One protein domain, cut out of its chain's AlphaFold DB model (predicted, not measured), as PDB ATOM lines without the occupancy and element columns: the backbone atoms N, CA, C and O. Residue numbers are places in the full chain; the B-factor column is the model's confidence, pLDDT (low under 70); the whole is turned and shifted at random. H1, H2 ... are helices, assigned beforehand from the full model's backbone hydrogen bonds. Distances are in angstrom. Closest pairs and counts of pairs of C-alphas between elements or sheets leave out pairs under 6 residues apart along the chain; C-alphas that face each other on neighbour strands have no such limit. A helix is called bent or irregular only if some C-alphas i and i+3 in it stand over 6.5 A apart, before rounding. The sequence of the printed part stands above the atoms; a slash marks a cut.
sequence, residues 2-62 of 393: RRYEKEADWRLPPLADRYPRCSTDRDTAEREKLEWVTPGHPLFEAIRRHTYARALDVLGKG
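Overview. This is residues 2 to 62 of the 393 residues of the protein "DUF3883 domain-containing protein" of Bryobacteraceae bacterium (UniProt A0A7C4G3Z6). One long helix, H3, runs out from a loose body, and residues 51 to 62, of which 51 to 60 belong to H3, stick out from it, while the short helix H1 packs on residues 46 to 50 of H3. Beyond the beginning of H3, at the other end of the longest axis, a small head holds the helix H2, with residues 22 to 23 and 35 to 36 paired beside it; a long stretch with no named element, residues 7 to 25, leads there from H1. The printed part has 61 residues with three named helices, in the order H1, H2, H3, and no named strand; the class is all helix. The whole is loose, with a radius of gyration of the C-alphas of 13.9 A, and elongated, spanning 43 by 27 by 17 A.

Along the chain. H3, the longest helix, holds residues 42 to 60, 19 residues, and measures 27.0 A from first to last C-alpha. It begins at C-alpha 42 at (328.104, 135.064, 237.371) and ends at C-alpha 60 at (303.213, 142.655, 244.380). H3 is irregular: C-alphas 54 and 57 are 7.0 A apart, and it has a kink of 36 degrees near residue 54. H1 holds residues 2 to 6, 7.2 A long, with C-alpha 2 at (323.601, 138.858, 229.691). H2 holds residues 26 to 32, 9.9 A long.

Arrangement. H3 touches H1 with residues 46 to 50 alone. The closest C-alphas of the two are those of Tyr 4 and Ala 46, 6.0 A apart, and their centres are 12.6 A apart. H2 touches no helix; it is apart from H1 and from H3. Residues 22 to 23 and residues 35 to 36 form a short parallel pairing, and H2 lies between these two stretches along the chain. In H2 every O i to N i+4 pair is within hydrogen-bond range, and in H3 13 of 15 are. In H1 0 of 1 such pairs is within range, while 2 of 2 O i to N i+3 pairs are.

Size, cuts and confidence. The two C-alphas farthest apart are those of Arg 31 and Lys 61, at 43.4 A. Residues 51 to 62, of which 51 to 60 belong to H3, stand free; the body without them has 49 residues and spans 36 by 19 by 16 A. The link from H1 to H2, 19 residues, is long, and the link from H2 to H3, 9 residues, is short. The printed part has no cut. The mean pLDDT of the printed part is 93.2, and no printed residue is under 70.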
ATOM      1  N   ARG A   2     322.575 137.819 229.966       92.69
ATOM      2  CA  ARG A   2     323.601 138.858 229.691       92.69
ATOM      3  C   ARG A   2     323.206 140.318 229.900       92.69
ATOM      4  O   ARG A   2     324.049 141.127 230.235       92.69
ATOM      5  N   ARG A   3     321.931 140.681 229.739       93.62
ATOM      6  CA  ARG A   3     321.481 142.050 230.044       93.62
ATOM      7  C   ARG A   3     321.859 142.509 231.463       93.62
ATOM      8  O   ARG A   3     322.150 143.680 231.631       93.62
ATOM      9  N   TYR A   4     321.896 141.582 232.426       93.56
ATOM     10  CA  TYR A   4     322.227 141.866 233.824       93.56
ATOM     11  C   TYR A   4     323.714 142.180 234.029       93.56
ATOM     12  O   TYR A   4     324.048 142.941 234.924       93.56
ATOM     13  N   GLU A   5     324.602 141.674 233.166       92.19
ATOM     14  CA  GLU A   5     326.043 141.974 233.234       92.19
ATOM     15  C   GLU A   5     326.370 143.414 232.808       92.19
ATOM     16  O   GLU A   5     327.473 143.899 233.031       92.19
ATOM     17  N   LYS A   6     325.403 144.096 232.179       91.94
ATOM     18  CA  LYS A   6     325.510 145.489 231.731       91.94
ATOM     19  C   LYS A   6     324.984 146.489 232.762       91.94
ATOM     20  O   LYS A   6     325.010 147.689 232.501       91.94
ATOM     21  N   GLU A   7     324.445 146.013 233.882       91.56
ATOM     22  CA  GLU A   7     323.949 146.880 234.950       91.56
ATOM     23  C   GLU A   7     325.132 147.518 235.692       91.56
ATOM     24  O   GLU A   7     326.169 146.888 235.892       91.56
ATOM     25  N   ALA A   8     324.994 148.787 236.087       85.38
ATOM     26  CA  ALA A   8     326.096 149.576 236.651       85.38
ATOM     27  C   ALA A   8     326.641 149.020 237.982       85.38
ATOM     28  O   ALA A   8     327.761 149.333 238.382       85.38
ATOM     29  N   ASP A   9     325.849 148.206 238.675       85.19
ATOM     30  CA  ASP A   9     326.190 147.557 239.937       85.19
ATOM     31  C   ASP A   9     326.725 146.120 239.755       85.19
ATOM     32  O   ASP A   9     326.991 145.436 240.746       85.19
ATOM     33  N   TRP A  10     326.902 145.641 238.517       90.94
ATOM     34  CA  TRP A  10     327.494 144.335 238.241       90.94
ATOM     35  C   TRP A  10     329.008 144.354 238.492       90.94
ATOM     36  O   TRP A  10     329.766 145.023 237.795       90.94
ATOM     37  N   ARG A  11     329.463 143.598 239.498       91.00
ATOM     38  CA  ARG A  11     330.883 143.525 239.910       91.00
ATOM     39  C   ARG A  11     331.536 142.163 239.662       91.00
ATOM     40  O   ARG A  11     332.636 141.916 240.148       91.00
ATOM     41  N   LEU A  12     330.852 141.272 238.949       93.75
ATOM     42  CA  LEU A  12     331.328 139.918 238.672       93.75
ATOM     43  C   LEU A  12     331.945 139.817 237.273       93.75
ATOM     44  O   LEU A  12     331.666 140.661 236.416       93.75
ATOM     45  N   PRO A  13     332.746 138.772 237.002       93.94
ATOM     46  CA  PRO A  13     333.182 138.472 235.646       93.94
ATOM     47  C   PRO A  13     332.005 138.368 234.655       93.94
ATOM     48  O   PRO A  13     330.870 138.084 235.064       93.94
ATOM     49  N   PRO A  14     332.256 138.577 233.350       94.62
ATOM     50  CA  PRO A  14     331.250 138.377 232.310       94.62
ATOM     51  C   PRO A  14     330.686 136.956 232.321       94.62
ATOM     52  O   PRO A  14     331.377 136.003 232.688       94.62
ATOM     53  N   LEU A  15     329.442 136.792 231.869       95.25
ATOM     54  CA  LEU A  15     328.877 135.455 231.729       95.25
ATOM     55  C   LEU A  15     329.567 134.704 230.584       95.25
ATOM     56  O   LEU A  15     329.657 135.210 229.464       95.25
ATOM     57  N   ALA A  16     329.934 133.445 230.832       92.62
ATOM     58  CA  ALA A  16     330.361 132.539 229.774       92.62
ATOM     59  C   ALA A  16     329.267 132.359 228.701       92.62
ATOM     60  O   ALA A  16     328.068 132.529 228.953       92.62
ATOM     61  N   ASP A  17     329.675 131.979 227.486       92.12
ATOM     62  CA  ASP A  17     328.748 131.654 226.394       92.12
ATOM     63  C   ASP A  17     327.821 130.486 226.747       92.12
ATOM     64  O   ASP A  17     326.670 130.454 226.309       92.12
ATOM     65  N   ARG A  18     328.328 129.504 227.502       92.06
ATOM     66  CA  ARG A  18     327.650 128.236 227.784       92.06
ATOM     67  C   ARG A  18     328.087 127.701 229.145       92.06
ATOM     68  O   ARG A  18     329.267 127.765 229.466       92.06
ATOM     69  N   TYR A  19     327.151 127.092 229.867       91.31
ATOM     70  CA  TYR A  19     327.405 126.330 231.094       91.31
ATOM     71  C   TYR A  19     326.860 124.907 230.897       91.31
ATOM     72  O   TYR A  19     325.725 124.629 231.279       91.31
ATOM     73  N   PRO A  20     327.593 124.025 230.191       90.25
ATOM     74  CA  PRO A  20     327.056 122.746 229.723       90.25
ATOM     75  C   PRO A  20     326.722 121.777 230.862       90.25
ATOM     76  O   PRO A  20     325.767 121.012 230.750       90.25
ATOM     77  N   ARG A  21     327.495 121.800 231.954       94.38
ATOM     78  CA  ARG A  21     327.217 121.053 233.183       94.38
ATOM     79  C   ARG A  21     327.661 121.883 234.383       94.38
ATOM     80  O   ARG A  21     328.757 122.438 234.370       94.38
ATOM     81  N   CYS A  22     326.819 121.946 235.403       94.94
ATOM     82  CA  CYS A  22     327.115 122.619 236.659       94.94
ATOM     83  C   CYS A  22     326.521 121.844 237.837       94.94
ATOM     84  O   CYS A  22     325.641 121.003 237.646       94.94
ATOM     85  N   SER A  23     327.016 122.124 239.037       95.06
ATOM     86  CA  SER A  23     326.492 121.611 240.300       95.06
ATOM     87  C   SER A  23     326.498 122.724 241.343       95.06
ATOM     88  O   SER A  23     327.386 123.574 241.336       95.06
ATOM     89  N   THR A  24     325.514 122.720 242.238       94.25
ATOM     90  CA  THR A  24     325.488 123.577 243.435       94.25
ATOM     91  C   THR A  24     326.142 122.893 244.637       94.25
ATOM     92  O   THR A  24     326.561 123.565 245.575       94.25
ATOM     93  N   ASP A  25     326.260 121.562 244.600       93.38
ATOM     94  CA  ASP A  25     326.978 120.762 245.589       93.38
ATOM     95  C   ASP A  25     328.475 120.731 245.269       93.38
ATOM     96  O   ASP A  25     328.863 120.446 244.126       93.38
ATOM     97  N   ARG A  26     329.298 121.022 246.280       91.94
ATOM     98  CA  ARG A  26     330.749 121.163 246.136       91.94
ATOM     99  C   ARG A  26     331.412 119.829 245.818       91.94
ATOM    100  O   ARG A  26     332.148 119.743 244.838       91.94
ATOM    101  N   ASP A  27     331.118 118.795 246.599       93.75
ATOM    102  CA  ASP A  27     331.776 117.491 246.473       93.75
ATOM    103  C   ASP A  27     331.469 116.852 245.117       93.75
ATOM    104  O   ASP A  27     332.341 116.283 244.458       93.75
ATOM    105  N   THR A  28     330.228 116.994 244.651       94.69
ATOM    106  CA  THR A  28     329.821 116.560 243.315       94.69
ATOM    107  C   THR A  28     330.491 117.390 242.224       94.69
ATOM    108  O   THR A  28     330.944 116.812 241.236       94.69
ATOM    109  N   ALA A  29     330.596 118.715 242.381       94.69
ATOM    110  CA  ALA A  29     331.282 119.559 241.404       94.69
ATOM    111  C   ALA A  29     332.766 119.185 241.269       94.69
ATOM    112  O   ALA A  29     333.257 119.047 240.148       94.69
ATOM    113  N   GLU A  30     333.461 118.961 242.387       94.06
ATOM    114  CA  GLU A  30     334.874 118.572 242.409       94.06
ATOM    115  C   GLU A  30     335.085 117.165 241.824       94.06
ATOM    116  O   GLU A  30     335.912 116.987 240.923       94.06
ATOM    117  N   ARG A  31     334.303 116.169 242.269       96.06
ATOM    118  CA  ARG A  31     334.409 114.772 241.806       96.06
ATOM    119  C   ARG A  31     334.134 114.632 240.309       96.06
ATOM    120  O   ARG A  31     334.872 113.947 239.604       96.06
ATOM    121  N   GLU A  32     333.083 115.288 239.826       95.12
ATOM    122  CA  GLU A  32     332.612 115.177 238.441       95.12
ATOM    123  C   GLU A  32     333.200 116.261 237.514       95.12
ATOM    124  O   GLU A  32     332.874 116.292 236.324       95.12
ATOM    125  N   LYS A  33     334.070 117.141 238.039       93.12
ATOM    126  CA  LYS A  33     334.696 118.276 237.330       93.12
ATOM    127  C   LYS A  33     333.672 119.189 236.644       93.12
ATOM    128  O   LYS A  33     333.782 119.487 235.453       93.12
ATOM    129  N   LEU A  34     332.650 119.597 237.390       94.88
ATOM    130  CA  LEU A  34     331.572 120.471 236.920       94.88
ATOM    131  C   LEU A  34     331.834 121.920 237.330       94.88
ATOM    132  O   LEU A  34     332.553 122.176 238.291       94.88
ATOM    133  N   GLU A  35     331.186 122.864 236.644       94.62
ATOM    134  CA  GLU A  35     331.140 124.248 237.118       94.62
ATOM    135  C   GLU A  35     330.425 124.287 238.474       94.62
ATOM    136  O   GLU A  35     329.258 123.889 238.576       94.62
ATOM    137  N   TRP A  36     331.112 124.753 239.513       95.44
ATOM    138  CA  TRP A  36     330.517 124.893 240.835       95.44
ATOM    139  C   TRP A  36     329.785 126.234 240.927       95.44
ATOM    140  O   TRP A  36     330.394 127.297 241.044       95.44
ATOM    141  N   VAL A  37     328.459 126.191 240.820       96.00
ATOM    142  CA  VAL A  37     327.612 127.384 240.760       96.00
ATOM    143  C   VAL A  37     327.038 127.668 242.143       96.00
ATOM    144  O   VAL A  37     326.161 126.957 242.625       96.00
ATOM    145  N   THR A  38     327.501 128.751 242.759       94.25
ATOM    146  CA  THR A  38     327.095 129.201 244.101       94.25
ATOM    147  C   THR A  38     326.728 130.688 244.092       94.25
ATOM    148  O   THR A  38     326.980 131.372 243.093       94.25
ATOM    149  N   PRO A  39     326.171 131.241 245.188       94.69
ATOM    150  CA  PRO A  39     326.107 132.691 245.369       94.69
ATOM    151  C   PRO A  39     327.451 133.363 245.061       94.69
ATOM    152  O   PRO A  39     328.506 132.862 245.457       94.69
ATOM    153  N   GLY A  40     327.414 134.462 244.304       92.12
ATOM    154  CA  GLY A  40     328.612 135.141 243.790       92.12
ATOM    155  C   GLY A  40     329.155 134.616 242.452       92.12
ATOM    156  O   GLY A  40     329.977 135.287 241.832       92.12
ATOM    157  N   HIS A  41     328.676 133.478 241.944       95.56
ATOM    158  CA  HIS A  41     329.007 133.029 240.591       95.56
ATOM    159  C   HIS A  41     328.202 133.828 239.533       95.56
ATOM    160  O   HIS A  41     326.990 134.006 239.710       95.56
ATOM    161  N   PRO A  42     328.795 134.263 238.394       95.94
ATOM    162  CA  PRO A  42     328.104 135.064 237.371       95.94
ATOM    163  C   PRO A  42     326.777 134.469 236.879       95.94
ATOM    164  O   PRO A  42     325.780 135.179 236.743       95.94
ATOM    165  N   LEU A  43     326.726 133.154 236.640       95.81
ATOM    166  CA  LEU A  43     325.483 132.479 236.248       95.81
ATOM    167  C   LEU A  43     324.415 132.560 237.346       95.81
ATOM    168  O   LEU A  43     323.261 132.865 237.044       95.81
ATOM    169  N   PHE A  44     324.797 132.307 238.602       95.88
ATOM    170  CA  PHE A  44     323.874 132.311 239.732       95.88
ATOM    171  C   PHE A  44     323.268 133.701 239.914       95.88
ATOM    172  O   PHE A  44     322.048 133.844 239.927       95.88
ATOM    173  N   GLU A  45     324.104 134.741 239.962       95.81
ATOM    174  CA  GLU A  45     323.632 136.113 240.156       95.81
ATOM    175  C   GLU A  45     322.761 136.599 238.997       95.81
ATOM    176  O   GLU A  45     321.746 137.262 239.219       95.81
ATOM    177  N   ALA A  46     323.092 136.234 237.757       95.88
ATOM    178  CA  ALA A  46     322.261 136.591 236.616       95.88
ATOM    179  C   ALA A  46     320.899 135.886 236.650       95.88
ATOM    180  O   ALA A  46     319.888 136.511 236.321       95.88
ATOM    181  N   ILE A  47     320.848 134.607 237.045       95.31
ATOM    182  CA  ILE A  47     319.587 133.878 237.245       95.31
ATOM    183  C   ILE A  47     318.802 134.509 238.393       95.31
ATOM    184  O   ILE A  47     317.626 134.803 238.217       95.31
ATOM    185  N   ARG A  48     319.440 134.801 239.530       95.25
ATOM    186  CA  ARG A  48     318.800 135.441 240.684       95.25
ATOM    187  C   ARG A  48     318.170 136.782 240.306       95.25
ATOM    188  O   ARG A  48     316.985 136.985 240.565       95.25
ATOM    189  N   ARG A  49     318.915 137.670 239.632       94.56
ATOM    190  CA  ARG A  49     318.397 138.954 239.111       94.56
ATOM    191  C   ARG A  49     317.271 138.741 238.100       94.56
ATOM    192  O   ARG A  49     316.291 139.486 238.098       94.56
ATOM    193  N   HIS A  50     317.374 137.709 237.260       95.31
ATOM    194  CA  HIS A  50     316.323 137.360 236.307       95.31
ATOM    195  C   HIS A  50     315.023 136.935 236.970       95.31
ATOM    196  O   HIS A  50     313.965 137.472 236.640       95.31
ATOM    197  N   THR A  51     315.118 135.993 237.899       94.69
ATOM    198  CA  THR A  51     313.995 135.486 238.673       94.69
ATOM    199  C   THR A  51     313.357 136.615 239.466       94.69
ATOM    200  O   THR A  51     312.151 136.801 239.364       94.69
ATOM    201  N   TYR A  52     314.156 137.439 240.150       91.44
ATOM    202  CA  TYR A  52     313.665 138.605 240.886       91.44
ATOM    203  C   TYR A  52     312.882 139.573 239.988       91.44
ATOM    204  O   TYR A  52     311.732 139.896 240.278       91.44
ATOM    205  N   ALA A  53     313.454 139.976 238.849       91.25
ATOM    206  CA  ALA A  53     312.798 140.902 237.924       91.25
ATOM    207  C   ALA A  53     311.486 140.344 237.345       91.25
ATOM    208  O   ALA A  53     310.551 141.099 237.098       91.25
ATOM    209  N   ARG A  54     311.410 139.027 237.112       93.00
ATOM    210  CA  ARG A  54     310.182 138.369 236.640       93.00
ATOM    211  C   ARG A  54     309.142 138.193 237.740       93.00
ATOM    212  O   ARG A  54     307.955 138.200 237.437       93.00
ATOM    213  N   ALA A  55     309.586 137.999 238.977       91.25
ATOM    214  CA  ALA A  55     308.713 137.755 240.112       91.25
ATOM    215  C   ALA A  55     308.088 139.040 240.659       91.25
ATOM    216  O   ALA A  55     307.033 138.948 241.263       91.25
ATOM    217  N   LEU A  56     308.688 140.216 240.441       88.75
ATOM    218  CA  LEU A  56     308.287 141.460 241.109       88.75
ATOM    219  C   LEU A  56     306.800 141.820 240.927       88.75
ATOM    220  O   LEU A  56     306.132 142.119 241.911       88.75
ATOM    221  N   ASP A  57     306.271 141.739 239.700       90.12
ATOM    222  CA  ASP A  57     304.847 142.019 239.426       90.12
ATOM    223  C   ASP A  57     303.920 141.031 240.143       90.12
ATOM    224  O   ASP A  57     302.926 141.415 240.749       90.12
ATOM    225  N   VAL A  58     304.260 139.741 240.096       92.00
ATOM    226  CA  VAL A  58     303.456 138.686 240.724       92.00
ATOM    227  C   VAL A  58     303.546 138.772 242.246       92.00
ATOM    228  O   VAL A  58     302.533 138.635 242.918       92.00
ATOM    229  N   LEU A  59     304.734 139.054 242.782       90.81
ATOM    230  CA  LEU A  59     304.983 139.245 244.207       90.81
ATOM    231  C   LEU A  59     304.127 140.394 244.758       90.81
ATOM    232  O   LEU A  59     303.506 140.245 245.807       90.81
ATOM    233  N   GLY A  60     304.028 141.497 244.011       91.81
ATOM    234  CA  GLY A  60     303.213 142.655 244.380       91.81
ATOM    235  C   GLY A  60     301.704 142.393 244.421       91.81
ATOM    236  O   GLY A  60     300.984 143.147 245.071       91.81
ATOM    237  N   LYS A  61     301.205 141.319 243.788       92.00
ATOM    238  CA  LYS A  61     299.781 140.923 243.866       92.00
ATOM    239  C   LYS A  61     299.398 140.366 245.235       92.00
ATOM    240  O   LYS A  61     298.212 140.323 245.551       92.00
ATOM    241  N   GLY A  62     300.385 139.958 246.032       93.44
ATOM    242  CA  GLY A  62     300.152 139.335 247.324       93.44
ATOM    243  C   GLY A  62     299.688 137.884 247.222       93.44
ATOM    244  O   GLY A  62     299.676 137.274 246.152       93.44
TER     245      GLY A  62